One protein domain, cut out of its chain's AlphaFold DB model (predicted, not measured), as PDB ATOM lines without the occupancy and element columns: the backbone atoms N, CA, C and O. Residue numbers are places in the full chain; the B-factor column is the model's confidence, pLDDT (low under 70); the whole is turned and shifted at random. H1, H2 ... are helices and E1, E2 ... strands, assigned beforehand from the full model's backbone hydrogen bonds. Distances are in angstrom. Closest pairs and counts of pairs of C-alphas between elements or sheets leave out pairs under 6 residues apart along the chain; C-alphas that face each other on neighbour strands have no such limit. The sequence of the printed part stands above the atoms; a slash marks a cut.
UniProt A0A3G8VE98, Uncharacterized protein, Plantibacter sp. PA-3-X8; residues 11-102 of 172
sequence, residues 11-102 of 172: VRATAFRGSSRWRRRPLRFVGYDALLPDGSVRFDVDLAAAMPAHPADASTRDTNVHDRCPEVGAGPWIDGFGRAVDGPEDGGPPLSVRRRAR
ATOM      1  N   VAL A  11      58.003  70.781  87.020       92.25
ATOM      2  CA  VAL A  11      57.009  69.749  87.317       92.25
ATOM      3  C   VAL A  11      56.404  69.209  86.034       92.25
ATOM      4  O   VAL A  11      56.229  69.943  85.071       92.25
ATOM      5  N   ARG A  12      56.025  67.934  86.017       92.19
ATOM      6  CA  ARG A  12      55.228  67.362  84.926       92.19
ATOM      7  C   ARG A  12      54.032  66.607  85.466       92.19
ATOM      8  O   ARG A  12      54.089  66.026  86.552       92.19
ATOM      9  N   ALA A  13      52.967  66.567  84.678       91.75
ATOM     10  CA  ALA A  13      51.835  65.691  84.929       91.75
ATOM     11  C   ALA A  13      52.022  64.365  84.191       91.75
ATOM     12  O   ALA A  13      52.204  64.332  82.976       91.75
ATOM     13  N   THR A  14      51.901  63.267  84.925       90.00
ATOM     14  CA  THR A  14      51.911  61.913  84.383       90.00
ATOM     15  C   THR A  14      50.498  61.348  84.497       90.00
ATOM     16  O   THR A  14      49.917  61.303  85.582       90.00
ATOM     17  N   ALA A  15      49.909  60.928  83.379       89.00
ATOM     18  CA  ALA A  15      48.587  60.315  83.342       89.00
ATOM     19  C   ALA A  15      48.679  58.792  83.248       89.00
ATOM     20  O   ALA A  15      49.524  58.229  82.550       89.00
ATOM     21  N   PHE A  16      47.756  58.103  83.909       84.94
ATOM     22  CA  PHE A  16      47.576  56.666  83.762       84.94
ATOM     23  C   PHE A  16      46.101  56.283  83.799       84.94
ATOM     24  O   PHE A  16      45.274  56.931  84.445       84.94
ATOM     25  N   ARG A  17      45.772  55.174  83.135       83.75
ATOM     26  CA  ARG A  17      44.449  54.556  83.231       83.75
ATOM     27  C   ARG A  17      44.426  53.554  84.375       83.75
ATOM     28  O   ARG A  17      45.299  52.698  84.495       83.75
ATOM     29  N   GLY A  18      43.405  53.655  85.212       77.38
ATOM     30  CA  GLY A  18      43.091  52.669  86.238       77.38
ATOM     31  C   GLY A  18      41.603  52.348  86.236       77.38
ATOM     32  O   GLY A  18      40.826  52.933  85.486       77.38
ATOM     33  N   SER A  19      41.184  51.422  87.092       74.88
ATOM     34  CA  SER A  19      39.769  51.118  87.294       74.88
ATOM     35  C   SER A  19      39.258  51.753  88.586       74.88
ATOM     36  O   SER A  19      39.896  51.700  89.640       74.88
ATOM     37  N   SER A  20      38.066  52.348  88.524       71.25
ATOM     38  CA  SER A  20      37.317  52.712  89.725       71.25
ATOM     39  C   SER A  20      36.999  51.449  90.529       71.25
ATOM     40  O   SER A  20      36.294  50.577  90.024       71.25
ATOM     41  N   ARG A  21      37.354  51.404  91.819       69.31
ATOM     42  CA  ARG A  21      36.979  50.281  92.705       69.31
ATOM     43  C   ARG A  21      35.464  50.068  92.814       69.31
ATOM     44  O   ARG A  21      35.025  48.930  92.874       69.31
ATOM     45  N   TRP A  22      34.683  51.150  92.794       70.50
ATOM     46  CA  TRP A  22      33.230  51.093  92.990       70.50
ATOM     47  C   TRP A  22      32.437  50.774  91.719       70.50
ATOM     48  O   TRP A  22      31.603  49.880  91.719       70.50
ATOM     49  N   ARG A  23      32.693  51.487  90.615       73.75
ATOM     50  CA  ARG A  23      31.934  51.318  89.362       73.75
ATOM     51  C   ARG A  23      32.631  50.481  88.283       73.75
ATOM     52  O   ARG A  23      32.085  50.375  87.193       73.75
ATOM     53  N   ARG A  24      33.843  49.959  88.533       74.12
ATOM     54  CA  ARG A  24      34.711  49.251  87.556       74.12
ATOM     55  C   ARG A  24      34.914  49.968  86.210       74.12
ATOM     56  O   ARG A  24      35.421  49.372  85.268       74.12
ATOM     57  N   ARG A  25      34.563  51.252  86.113       78.44
ATOM     58  CA  ARG A  25      34.774  52.062  84.912       78.44
ATOM     59  C   ARG A  25      36.243  52.482  84.807       78.44
ATOM     60  O   ARG A  25      36.859  52.723  85.856       78.44
ATOM     61  N   PRO A  26      36.794  52.573  83.584       77.44
ATOM     62  CA  PRO A  26      38.111  53.152  83.375       77.44
ATOM     63  C   PRO A  26      38.087  54.612  83.833       77.44
ATOM     64  O   PRO A  26      37.195  55.374  83.468       77.44
ATOM     65  N   LEU A  27      39.050  54.976  84.672       82.62
ATOM     66  CA  LEU A  27      39.288  56.341  85.118       82.62
ATOM     67  C   LEU A  27      40.708  56.743  84.734       82.62
ATOM     68  O   LEU A  27      41.649  55.955  84.881       82.62
ATOM     69  N   ARG A  28      40.846  57.983  84.267       85.50
ATOM     70  CA  ARG A  28      42.137  58.644  84.102       85.50
ATOM     71  C   ARG A  28      42.549  59.213  85.452       85.50
ATOM     72  O   ARG A  28      41.781  59.914  86.106       85.50
ATOM     73  N   PHE A  29      43.755  58.880  85.868       85.12
ATOM     74  CA  PHE A  29      44.383  59.414  87.060       85.12
ATOM     75  C   PHE A  29      45.615  60.198  86.636       85.12
ATOM     76  O   PHE A  29      46.365  59.746  85.773       85.12
ATOM     77  N   VAL A  30      45.827  61.345  87.268       88.94
ATOM     78  CA  VAL A  30      47.004  62.185  87.058       88.94
ATOM     79  C   VAL A  30      47.786  62.229  88.365       88.94
ATOM     80  O   VAL A  30      47.197  62.341  89.442       88.94
ATOM     81  N   GLY A  31      49.097  62.059  88.272       89.31
ATOM     82  CA  GLY A  31      50.049  62.326  89.344       89.31
ATOM     83  C   GLY A  31      51.088  63.322  88.852       89.31
ATOM     84  O   GLY A  31      51.227  63.513  87.644       89.31
ATOM     85  N   TYR A  32      51.808  63.948  89.775       90.31
ATOM     86  CA  TYR A  32      52.806  64.953  89.430       90.31
ATOM     87  C   TYR A  32      54.185  64.485  89.839       90.31
ATOM     88  O   TYR A  32      54.363  63.906  90.910       90.31
ATOM     89  N   ASP A  33      55.151  64.767  88.985       91.06
ATOM     90  CA  ASP A  33      56.558  64.522  89.245       91.06
ATOM     91  C   ASP A  33      57.274  65.874  89.263       91.06
ATOM     92  O   ASP A  33      56.903  66.783  88.521       91.06
ATOM     93  N   ALA A  34      58.270  66.018  90.127       91.50
ATOM     94  CA  ALA A  34      59.075  67.218  90.297       91.50
ATOM     95  C   ALA A  34      60.522  66.933  89.897       91.50
ATOM     96  O   ALA A  34      61.111  65.961  90.367       91.50
ATOM     97  N   LEU A  35      61.088  67.802  89.066       91.44
ATOM     98  CA  LEU A  35      62.501  67.822  88.719       91.44
ATOM     99  C   LEU A  35      63.235  68.701  89.728       91.44
ATOM    100  O   LEU A  35      62.864  69.860  89.928       91.44
ATOM    101  N   LEU A  36      64.247  68.146  90.382       91.00
ATOM    102  CA  LEU A  36      65.108  68.867  91.309       91.00
ATOM    103  C   LEU A  36      66.299  69.514  90.582       91.00
ATOM    104  O   LEU A  36      66.630  69.107  89.466       91.00
ATOM    105  N   PRO A  37      66.962  70.512  91.201       89.31
ATOM    106  CA  PRO A  37      68.117  71.190  90.609       89.31
ATOM    107  C   PRO A  37      69.302  70.260  90.305       89.31
ATOM    108  O   PRO A  37      70.104  70.554  89.426       89.31
ATOM    109  N   ASP A  38      69.414  69.137  91.018       88.56
ATOM    110  CA  ASP A  38      70.442  68.109  90.814       88.56
ATOM    111  C   ASP A  38      70.133  67.158  89.639       88.56
ATOM    112  O   ASP A  38      70.879  66.212  89.391       88.56
ATOM    113  N   GLY A  39      69.027  67.389  88.923       87.81
ATOM    114  CA  GLY A  39      68.544  66.538  87.836       87.81
ATOM    115  C   GLY A  39      67.785  65.297  88.312       87.81
ATOM    116  O   GLY A  39      67.280  64.535  87.485       87.81
ATOM    117  N   SER A  40      67.661  65.084  89.627       88.50
ATOM    118  CA  SER A  40      66.875  63.979  90.167       88.50
ATOM    119  C   SER A  40      65.377  64.248  90.026       88.50
ATOM    120  O   SER A  40      64.904  65.387  90.055       88.50
ATOM    121  N   VAL A  41      64.598  63.175  89.871       89.81
ATOM    122  CA  VAL A  41      63.140  63.267  89.782       89.81
ATOM    123  C   VAL A  41      62.506  62.719  91.049       89.81
ATOM    124  O   VAL A  41      62.678  61.555  91.410       89.81
ATOM    125  N   ARG A  42      61.699  63.555  91.698       88.38
ATOM    126  CA  ARG A  42      60.834  63.164  92.807       88.38
ATOM    127  C   ARG A  42      59.429  62.903  92.283       88.38
ATOM    128  O   ARG A  42      58.794  63.779  91.708       88.38
ATOM    129  N   PHE A  43      58.933  61.693  92.497       87.75
ATOM    130  CA  PHE A  43      57.663  61.239  91.934       87.75
ATOM    131  C   PHE A  43      56.476  61.401  92.899       87.75
ATOM    132  O   PHE A  43      56.659  61.348  94.113       87.75
ATOM    133  N   ASP A  44      55.257  61.500  92.352       85.94
ATOM    134  CA  ASP A  44      53.978  61.569  93.101       85.94
ATOM    135  C   ASP A  44      53.930  62.703  94.149       85.94
ATOM    136  O   ASP A  44      53.477  62.527  95.287       85.94
ATOM    137  N   VAL A  45      54.424  63.879  93.759       86.44
ATOM    138  CA  VAL A  45      54.425  65.082  94.594       86.44
ATOM    139  C   VAL A  45      53.066  65.782  94.579       86.44
ATOM    140  O   VAL A  45      52.292  65.687  93.625       86.44
ATOM    141  N   ASP A  46      52.781  66.522  95.646       85.00
ATOM    142  CA  ASP A  46      51.710  67.515  95.631       85.00
ATOM    143  C   ASP A  46      52.189  68.725  94.820       85.00
ATOM    144  O   ASP A  46      53.171  69.368  95.188       85.00
ATOM    145  N   LEU A  47      51.510  69.014  93.707       83.12
ATOM    146  CA  LEU A  47      51.869  70.087  92.782       83.12
ATOM    147  C   LEU A  47      51.960  71.456  93.477       83.12
ATOM    148  O   LEU A  47      52.887  72.227  93.208       83.12
ATOM    149  N   ALA A  48      51.020  71.766  94.371       82.12
ATOM    150  CA  ALA A  48      50.969  73.050  95.065       82.12
ATOM    151  C   ALA A  48      52.084  73.165  96.112       82.12
ATOM    152  O   ALA A  48      52.689  74.226  96.259       82.12
ATOM    153  N   ALA A  49      52.393  72.066  96.804       82.31
ATOM    154  CA  ALA A  49      53.458  72.042  97.804       82.31
ATOM    155  C   ALA A  49      54.862  72.002  97.180       82.31
ATOM    156  O   ALA A  49      55.792  72.599  97.717       82.31
ATOM    157  N   ALA A  50      55.024  71.294  96.059       80.56
ATOM    158  CA  ALA A  50      56.308  71.115  95.391       80.56
ATOM    159  C   ALA A  50      56.806  72.424  94.776       80.56
ATOM    160  O   ALA A  50      57.975  72.761  94.912       80.56
ATOM    161  N   MET A  51      55.923  73.192  94.144       76.69
ATOM    162  CA  MET A  51      56.279  74.468  93.532       76.69
ATOM    163  C   MET A  51      55.328  75.567  93.999       76.69
ATOM    164  O   MET A  51      54.376  75.904  93.295       76.69
ATOM    165  N   PRO A  52      55.588  76.148  95.185       70.69
ATOM    166  CA  PRO A  52      54.854  77.316  95.636       70.69
ATOM    167  C   PRO A  52      55.198  78.478  94.701       70.69
ATOM    168  O   PRO A  52      56.348  78.919  94.650       70.69
ATOM    169  N   ALA A  53      54.225  78.933  93.922       68.50
ATOM    170  CA  ALA A  53      54.363  80.040  92.982       68.50
ATOM    171  C   ALA A  53      53.547  81.250  93.458       68.50
ATOM    172  O   ALA A  53      52.675  81.122  94.324       68.50
ATOM    173  N   HIS A  54      53.821  82.431  92.898       66.12
ATOM    174  CA  HIS A  54      52.909  83.563  93.060       66.12
ATOM    175  C   HIS A  54      51.538  83.175  92.469       66.12
ATOM    176  O   HIS A  54      51.506  82.425  91.493       66.12
ATOM    177  N   PRO A  55      50.395  83.654  92.998       61.66
ATOM    178  CA  PRO A  55      49.075  83.178  92.573       61.66
ATOM    179  C   PRO A  55      48.812  83.317  91.067       61.66
ATOM    180  O   PRO A  55      48.134  82.471  90.494       61.66
ATOM    181  N   ALA A  56      49.382  84.348  90.431       58.38
ATOM    182  CA  ALA A  56      49.283  84.574  88.988       58.38
ATOM    183  C   ALA A  56      50.030  83.510  88.161       58.38
ATOM    184  O   ALA A  56      49.543  83.071  87.121       58.38
ATOM    185  N   ASP A  57      51.181  83.053  88.649       69.50
ATOM    186  CA  ASP A  57      51.998  82.037  87.982       69.50
ATOM    187  C   ASP A  57      51.493  80.621  88.298       69.50
ATOM    188  O   ASP A  57      51.594  79.716  87.470       69.50
ATOM    189  N   ALA A  58      50.882  80.436  89.475       74.44
ATOM    190  CA  ALA A  58      50.303  79.168  89.904       74.44
ATOM    191  C   ALA A  58      49.176  78.709  88.967       74.44
ATOM    192  O   ALA A  58      49.187  77.557  88.539       74.44
ATOM    193  N   SER A  59      48.251  79.605  88.594       78.44
ATOM    194  CA  SER A  59      47.168  79.269  87.662       78.44
ATOM    195  C   SER A  59      47.689  78.922  86.272       78.44
ATOM    196  O   SER A  59      47.272  77.920  85.702       78.44
ATOM    197  N   THR A  60      48.634  79.703  85.739       82.75
ATOM    198  CA  THR A  60      49.190  79.459  84.399       82.75
ATOM    199  C   THR A  60      49.968  78.147  84.354       82.75
ATOM    200  O   THR A  60      49.827  77.375  83.405       82.75
ATOM    201  N   ARG A  61      50.754  77.852  85.395       84.50
ATOM    202  CA  ARG A  61      51.451  76.574  85.533       84.50
ATOM    203  C   ARG A  61      50.467  75.414  85.633       84.50
ATOM    204  O   ARG A  61      50.633  74.450  84.896       84.50
ATOM    205  N   ASP A  62      49.462  75.494  86.503       83.81
ATOM    206  CA  ASP A  62      48.483  74.415  86.680       83.81
ATOM    207  C   ASP A  62      47.748  74.136  85.366       83.81
ATOM    208  O   ASP A  62      47.688  72.986  84.932       83.81
ATOM    209  N   THR A  63      47.285  75.183  84.676       86.62
ATOM    210  CA  THR A  63      46.678  75.069  83.345       86.62
ATOM    211  C   THR A  63      47.631  74.412  82.350       86.62
ATOM    212  O   THR A  63      47.278  73.399  81.758       86.62
ATOM    213  N   ASN A  64      48.867  74.896  82.210       85.88
ATOM    214  CA  ASN A  64      49.811  74.336  81.239       85.88
ATOM    215  C   ASN A  64      50.225  72.893  81.560       85.88
ATOM    216  O   ASN A  64      50.383  72.085  80.645       85.88
ATOM    217  N   VAL A  65      50.378  72.551  82.841       87.12
ATOM    218  CA  VAL A  65      50.663  71.184  83.300       87.12
ATOM    219  C   VAL A  65      49.503  70.249  82.960       87.12
ATOM    220  O   VAL A  65      49.733  69.111  82.553       87.12
ATOM    221  N   HIS A  66      48.262  70.712  83.109       87.88
ATOM    222  CA  HIS A  66      47.070  69.908  82.861       87.88
ATOM    223  C   HIS A  66      46.704  69.785  81.384       87.88
ATOM    224  O   HIS A  66      46.474  68.667  80.917       87.88
ATOM    225  N   ASP A  67      46.702  70.892  80.650       90.88
ATOM    226  CA  ASP A  67      46.309  70.942  79.240       90.88
ATOM    227  C   ASP A  67      47.287  70.171  78.354       90.88
ATOM    228  O   ASP A  67      46.895  69.548  77.369       90.88
ATOM    229  N   ARG A  68      48.571  70.162  78.731       87.44
ATOM    230  CA  ARG A  68      49.617  69.421  78.013       87.44
ATOM    231  C   ARG A  68      49.819  68.003  78.540       87.44
ATOM    232  O   ARG A  68      50.699  67.293  78.057       87.44
ATOM    233  N   CYS A  69      49.035  67.574  79.530       88.69
ATOM    234  CA  CYS A  69      49.111  66.214  80.036       88.69
ATOM    235  C   CYS A  69      48.450  65.254  79.033       88.69
ATOM    236  O   CYS A  69      47.242  65.374  78.792       88.69
ATOM    237  N   PRO A  70      49.183  64.264  78.492       87.50
ATOM    238  CA  PRO A  70      48.616  63.301  77.559       87.50
ATOM    239  C   PRO A  70      47.548  62.431  78.236       87.50
ATOM    240  O   PRO A  70      47.424  62.370  79.464       87.50
ATOM    241  N   GLU A  71      46.779  61.705  77.426       84.56
ATOM    242  CA  GLU A  71      45.779  60.756  77.928       84.56
ATOM    243  C   GLU A  71      46.406  59.619  78.751       84.56
ATOM    244  O   GLU A  71      45.843  59.183  79.761       84.56
ATOM    245  N   VAL A  72      47.590  59.156  78.342       85.31
ATOM    246  CA  VAL A  72      48.413  58.170  79.051       85.31
ATOM    247  C   VAL A  72      49.880  58.538  78.853       85.31
ATOM    248  O   VAL A  72      50.284  58.832  77.732       85.31
ATOM    249  N   GLY A  73      50.676  58.483  79.920       84.94
ATOM    250  CA  GLY A  73      52.111  58.766  79.884       84.94
ATOM    251  C   GLY A  73      52.487  60.078  80.567       84.94
ATOM    252  O   GLY A  73      51.654  60.739  81.188       84.94
ATOM    253  N   ALA A  74      53.769  60.414  80.495       89.25
ATOM    254  CA  ALA A  74      54.317  61.644  81.049       89.25
ATOM    255  C   ALA A  74      54.114  62.808  80.068       89.25
ATOM    256  O   ALA A  74      54.383  62.670  78.877       89.25
ATOM    257  N   GLY A  75      53.620  63.938  80.567       89.88
ATOM    258  CA  GLY A  75      53.609  65.203  79.839       89.88
ATOM    259  C   GLY A  75      54.966  65.915  79.888       89.88
ATOM    260  O   GLY A  75      55.896  65.429  80.541       89.88
ATOM    261  N   PRO A  76      55.081  67.077  79.224       92.00
ATOM    262  CA  PRO A  76      56.299  67.877  79.243       92.00
ATOM    263  C   PRO A  76      56.598  68.412  80.649       92.00
ATOM    264  O   PRO A  76      55.692  68.595  81.467       92.00
ATOM    265  N   TRP A  77      57.871  68.701  80.908       93.25
ATOM    266  CA  TRP A  77      58.297  69.413  82.109       93.25
ATOM    267  C   TRP A  77      57.931  70.890  81.997       93.25
ATOM    268  O   TRP A  77      58.177  71.510  80.970       93.25
ATOM    269  N   ILE A  78      57.331  71.439  83.049       91.50
ATOM    270  CA  ILE A  78      56.844  72.814  83.134       91.50
ATOM    271  C   ILE A  78      57.528  73.521  84.309       91.50
ATOM    272  O   ILE A  78      57.473  73.035  85.438       91.50
ATOM    273  N   ASP A  79      58.161  74.663  84.057       89.88
ATOM    274  CA  ASP A  79      58.849  75.463  85.076       89.88
ATOM    275  C   ASP A  79      57.892  76.307  85.946       89.88
ATOM    276  O   ASP A  79      56.664  76.276  85.812       89.88
ATOM    277  N   GLY A  80      58.463  77.082  86.876       84.44
ATOM    278  CA  GLY A  80      57.713  77.972  87.779       84.44
ATOM    279  C   GLY A  80      56.927  79.078  87.097       84.44
ATOM    280  O   GLY A  80      56.004  79.612  87.704       84.44
ATOM    281  N   PHE A  81      57.256  79.377  85.845       83.38
ATOM    282  CA  PHE A  81      56.614  80.396  85.025       83.38
ATOM    283  C   PHE A  81      55.617  79.787  84.029       83.38
ATOM    284  O   PHE A  81      55.070  80.494  83.182       83.38
ATOM    285  N   GLY A  82      55.379  78.473  84.101       84.50
ATOM    286  CA  GLY A  82      54.468  77.766  83.211       84.50
ATOM    287  C   GLY A  82      55.050  77.460  81.828       84.50
ATOM    288  O   GLY A  82      54.285  77.134  80.921       84.50
ATOM    289  N   ARG A  83      56.368  77.566  81.627       87.50
ATOM    290  CA  ARG A  83      57.029  77.290  80.342       87.50
ATOM    291  C   ARG A  83      57.484  75.843  80.268       87.50
ATOM    292  O   ARG A  83      57.895  75.271  81.271       87.50
ATOM    293  N   ALA A  84      57.428  75.264  79.070       90.06
ATOM    294  CA  ALA A  84      57.998  73.943  78.848       90.06
ATOM    295  C   ALA A  84      59.527  74.013  78.879       90.06
ATOM    296  O   ALA A  84      60.107  74.908  78.263       90.06
ATOM    297  N   VAL A  85      60.149  73.073  79.582       91.31
ATOM    298  CA  VAL A  85      61.602  72.945  79.709       91.31
ATOM    299  C   VAL A  85      62.041  71.525  79.387       91.31
ATOM    300  O   VAL A  85      61.242  70.586  79.456       91.31
ATOM    301  N   ASP A  86      63.315  71.369  79.052       91.06
ATOM    302  CA  ASP A  86      63.912  70.053  78.876       91.06
ATOM    303  C   ASP A  86      64.083  69.361  80.230       91.06
ATOM    304  O   ASP A  86      64.337  69.982  81.265       91.06
ATOM    305  N   GLY A  87      63.948  68.044  80.218       87.06
ATOM    306  CA  GLY A  87      64.164  67.219  81.390       87.06
ATOM    307  C   GLY A  87      64.209  65.748  81.003       87.06
ATOM    308  O   GLY A  87      64.003  65.406  79.839       87.06
ATOM    309  N   PRO A  88      64.477  64.860  81.967       85.94
ATOM    310  CA  PRO A  88      64.595  63.437  81.693       85.94
ATOM    311  C   PRO A  88      63.309  62.888  81.063       85.94
ATOM    312  O   PRO A  88      62.204  63.090  81.591       85.94
ATOM    313  N   GLU A  89      63.467  62.183  79.939       76.31
ATOM    314  CA  GLU A  89      62.369  61.533  79.210       76.31
ATOM    315  C   GLU A  89      61.762  60.381  80.013       76.31
ATOM    316  O   GLU A  89      60.570  60.088  79.896       76.31
ATOM    317  N   ASP A  90      62.559  59.772  80.895       67.88
ATOM    318  CA  ASP A  90      62.115  58.647  81.694       67.88
ATOM    319  C   ASP A  90      60.974  59.065  82.620       67.88
ATOM    320  O   ASP A  90      61.124  59.765  83.628       67.88
ATOM    321  N   GLY A  91      59.789  58.564  82.273       65.00
ATOM    322  CA  GLY A  91      58.562  58.640  83.054       65.00
ATOM    323  C   GLY A  91      58.729  58.109  84.477       65.00
ATOM    324  O   GLY A  91      57.920  58.450  85.336       65.00
ATOM    325  N   GLY A  92      59.773  57.304  84.725       68.94
ATOM    326  CA  GLY A  92      59.942  56.435  85.883       68.94
ATOM    327  C   GLY A  92      58.914  55.290  85.881       68.94
ATOM    328  O   GLY A  92      58.160  55.124  84.921       68.94
ATOM    329  N   PRO A  93      58.807  54.499  86.964       68.31
ATOM    330  CA  PRO A  93      57.825  53.416  87.037       68.31
ATOM    331  C   PRO A  93      56.394  53.968  86.931       68.31
ATOM    332  O   PRO A  93      56.139  55.062  87.440       68.31
ATOM    333  N   PRO A  94      55.441  53.240  86.326       68.75
ATOM    334  CA  PRO A  94      54.087  53.743  86.127       68.75
ATOM    335  C   PRO A  94      53.426  54.136  87.455       68.75
ATOM    336  O   PRO A  94      53.583  53.463  88.478       68.75
ATOM    337  N   LEU A  95      52.632  55.209  87.439       68.88
ATOM    338  CA  LEU A  95      51.956  55.748  88.629       68.88
ATOM    339  C   LEU A  95      51.103  54.716  89.384       68.88
ATOM    340  O   LEU A  95      50.935  54.818  90.599       68.88
ATOM    341  N   SER A  96      50.585  53.696  88.695       66.88
ATOM    342  CA  SER A  96      49.861  52.582  89.316       66.88
ATOM    343  C   SER A  96      50.731  51.783  90.297       66.88
ATOM    344  O   SER A  96      50.238  51.369  91.348       66.88
ATOM    345  N   VAL A  97      52.018  51.602  89.986       70.19
ATOM    346  CA  VAL A  97      53.012  50.951  90.851       70.19
ATOM    347  C   VAL A  97      53.372  51.877  92.012       70.19
ATOM    348  O   VAL A  97      53.342  51.445  93.163       70.19
ATOM    349  N   ARG A  98      53.582  53.172  91.742       70.50
ATOM    350  CA  ARG A  98      53.863  54.184  92.779       70.50
ATOM    351  C   ARG A  98      52.744  54.292  93.813       70.50
ATOM    352  O   ARG A  98      52.998  54.240  95.011       70.50
ATOM    353  N   ARG A  99      51.481  54.340  93.369       66.19
ATOM    354  CA  ARG A  99      50.318  54.365  94.273       66.19
ATOM    355  C   ARG A  99      50.174  53.105  95.116       66.19
ATOM    356  O   ARG A  99      49.639  53.195  96.215       66.19
ATOM    357  N   ARG A 100      50.589  51.935  94.614       64.12
ATOM    358  CA  ARG A 100      50.596  50.698  95.416       64.12
ATOM    359  C   ARG A 100      51.674  50.725  96.495       64.12
ATOM    360  O   ARG A 100      51.444  50.148  97.548       64.12
ATOM    361  N   ALA A 101      52.800  51.385  96.230       59.91
ATOM    362  CA  ALA A 101      53.887  51.560  97.189       59.91
ATOM    363  C   ALA A 101      53.594  52.641  98.248       59.91
ATOM    364  O   ALA A 101      54.257  52.680  99.282       59.91
ATOM    365  N   ARG A 102      52.600  53.511  98.019       57.06
ATOM    366  CA  ARG A 102      52.205  54.538  98.988       57.06
ATOM    367  C   ARG A 102      51.517  53.887 100.200       57.06
ATOM    368  O   ARG A 102      50.587  53.098  99.995       57.06
TER     369      ARG A 102
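AT A GLANCE: This is residues 11 to 102 of the 172 residues of an uncharacterized protein of Plantibacter sp. PA-3-X8 (UniProt A0A3G8VE98). Look first for a strongly twisted sheet of three strands, in which the long hairpin E1 and E2 runs most of the length of the domain and the shorter E3 lies beside the later part of E2. H2 packs slantwise over the early part of E1, the small strand E4 lies close to the start of E1, and a long link leads from E4 to H3, beside the strands. The printed part has 92 residues, with four named strands and three named helices in the order E1 E2 E3 H1 H2 E4 H3; the sheet's order is E1 - E2 - E3, all antiparallel, and the class is mixed, helices and strands. It is compact, with a radius of gyration of the C-alphas of 13.4 A, and spans 39 by 27 by 21 A.

IN THESE COORDINATES: Find C-alpha 11 at (57.009, 69.749, 87.317); from there E1, residues 11 to 19, runs 25.4 A. E2, residues 26 to 35, runs 29.0 A to C-alpha 35 at (62.501, 67.822, 88.719). E3 is residues 41 to 45, 10.1 A. H1 is residues 47 to 50, 5.3 A; H2 is residues 55 to 67, 18.3 A. E4 is residues 77 to 79, 6.8 A. H3, residues 95 to 101, runs 9.7 A to C-alpha 101 at (53.887, 51.560, 97.189).

HOW THE PARTS SIT: Begin with the meander E1 E2 E3, each strand the antiparallel neighbour of the one before. In the hairpin E1 and E2, at 156 degrees, find N 14 and O 31 at 2.8 A; in the hairpin E2 and E3, at 135 degrees, N 34 and O 42 at 2.8 A. H2 is on the sheet over E1, at a height over the sheet of 10.9 A and slantwise to the strands, 46 degrees from E1 on the local plane; their closest C-alphas are Ala 13 and Val 65, 5.8 A. H1 only grazes the sheet with residues 47 to 50, and H1 and H2 are near each other, with 6 pairs of C-alphas within 10 A. H3 stands at the sheet's level, its height 3.0 A; its closest C-alpha pair with E1 is Phe 16 and Leu 95, 6.6 A. E4 pairs with no named strand, but residues 77 to 78 of E4 pair antiparallel with residues 84 to 85. The closest C-alphas of E1 and E4 are Arg 12 and Trp 77, 4.6 A. In H3 every O i to N i+4 pair is within hydrogen-bond range, in H2 8 of 9; H1 is too short for such a pair, and its one O i to N i+3 pair is not within range.

THE WHOLE: The C-alphas farthest apart are those of Arg 23 and Asp 38, 42.0 A. The printed part has no cut, and the link E4 to H3, residues 80 to 94, is long. Mean pLDDT of the printed part is 81.4; look for values under 70 at residue 21, residues 53 to 57, residues 90 to 96 and residues 99 to 102.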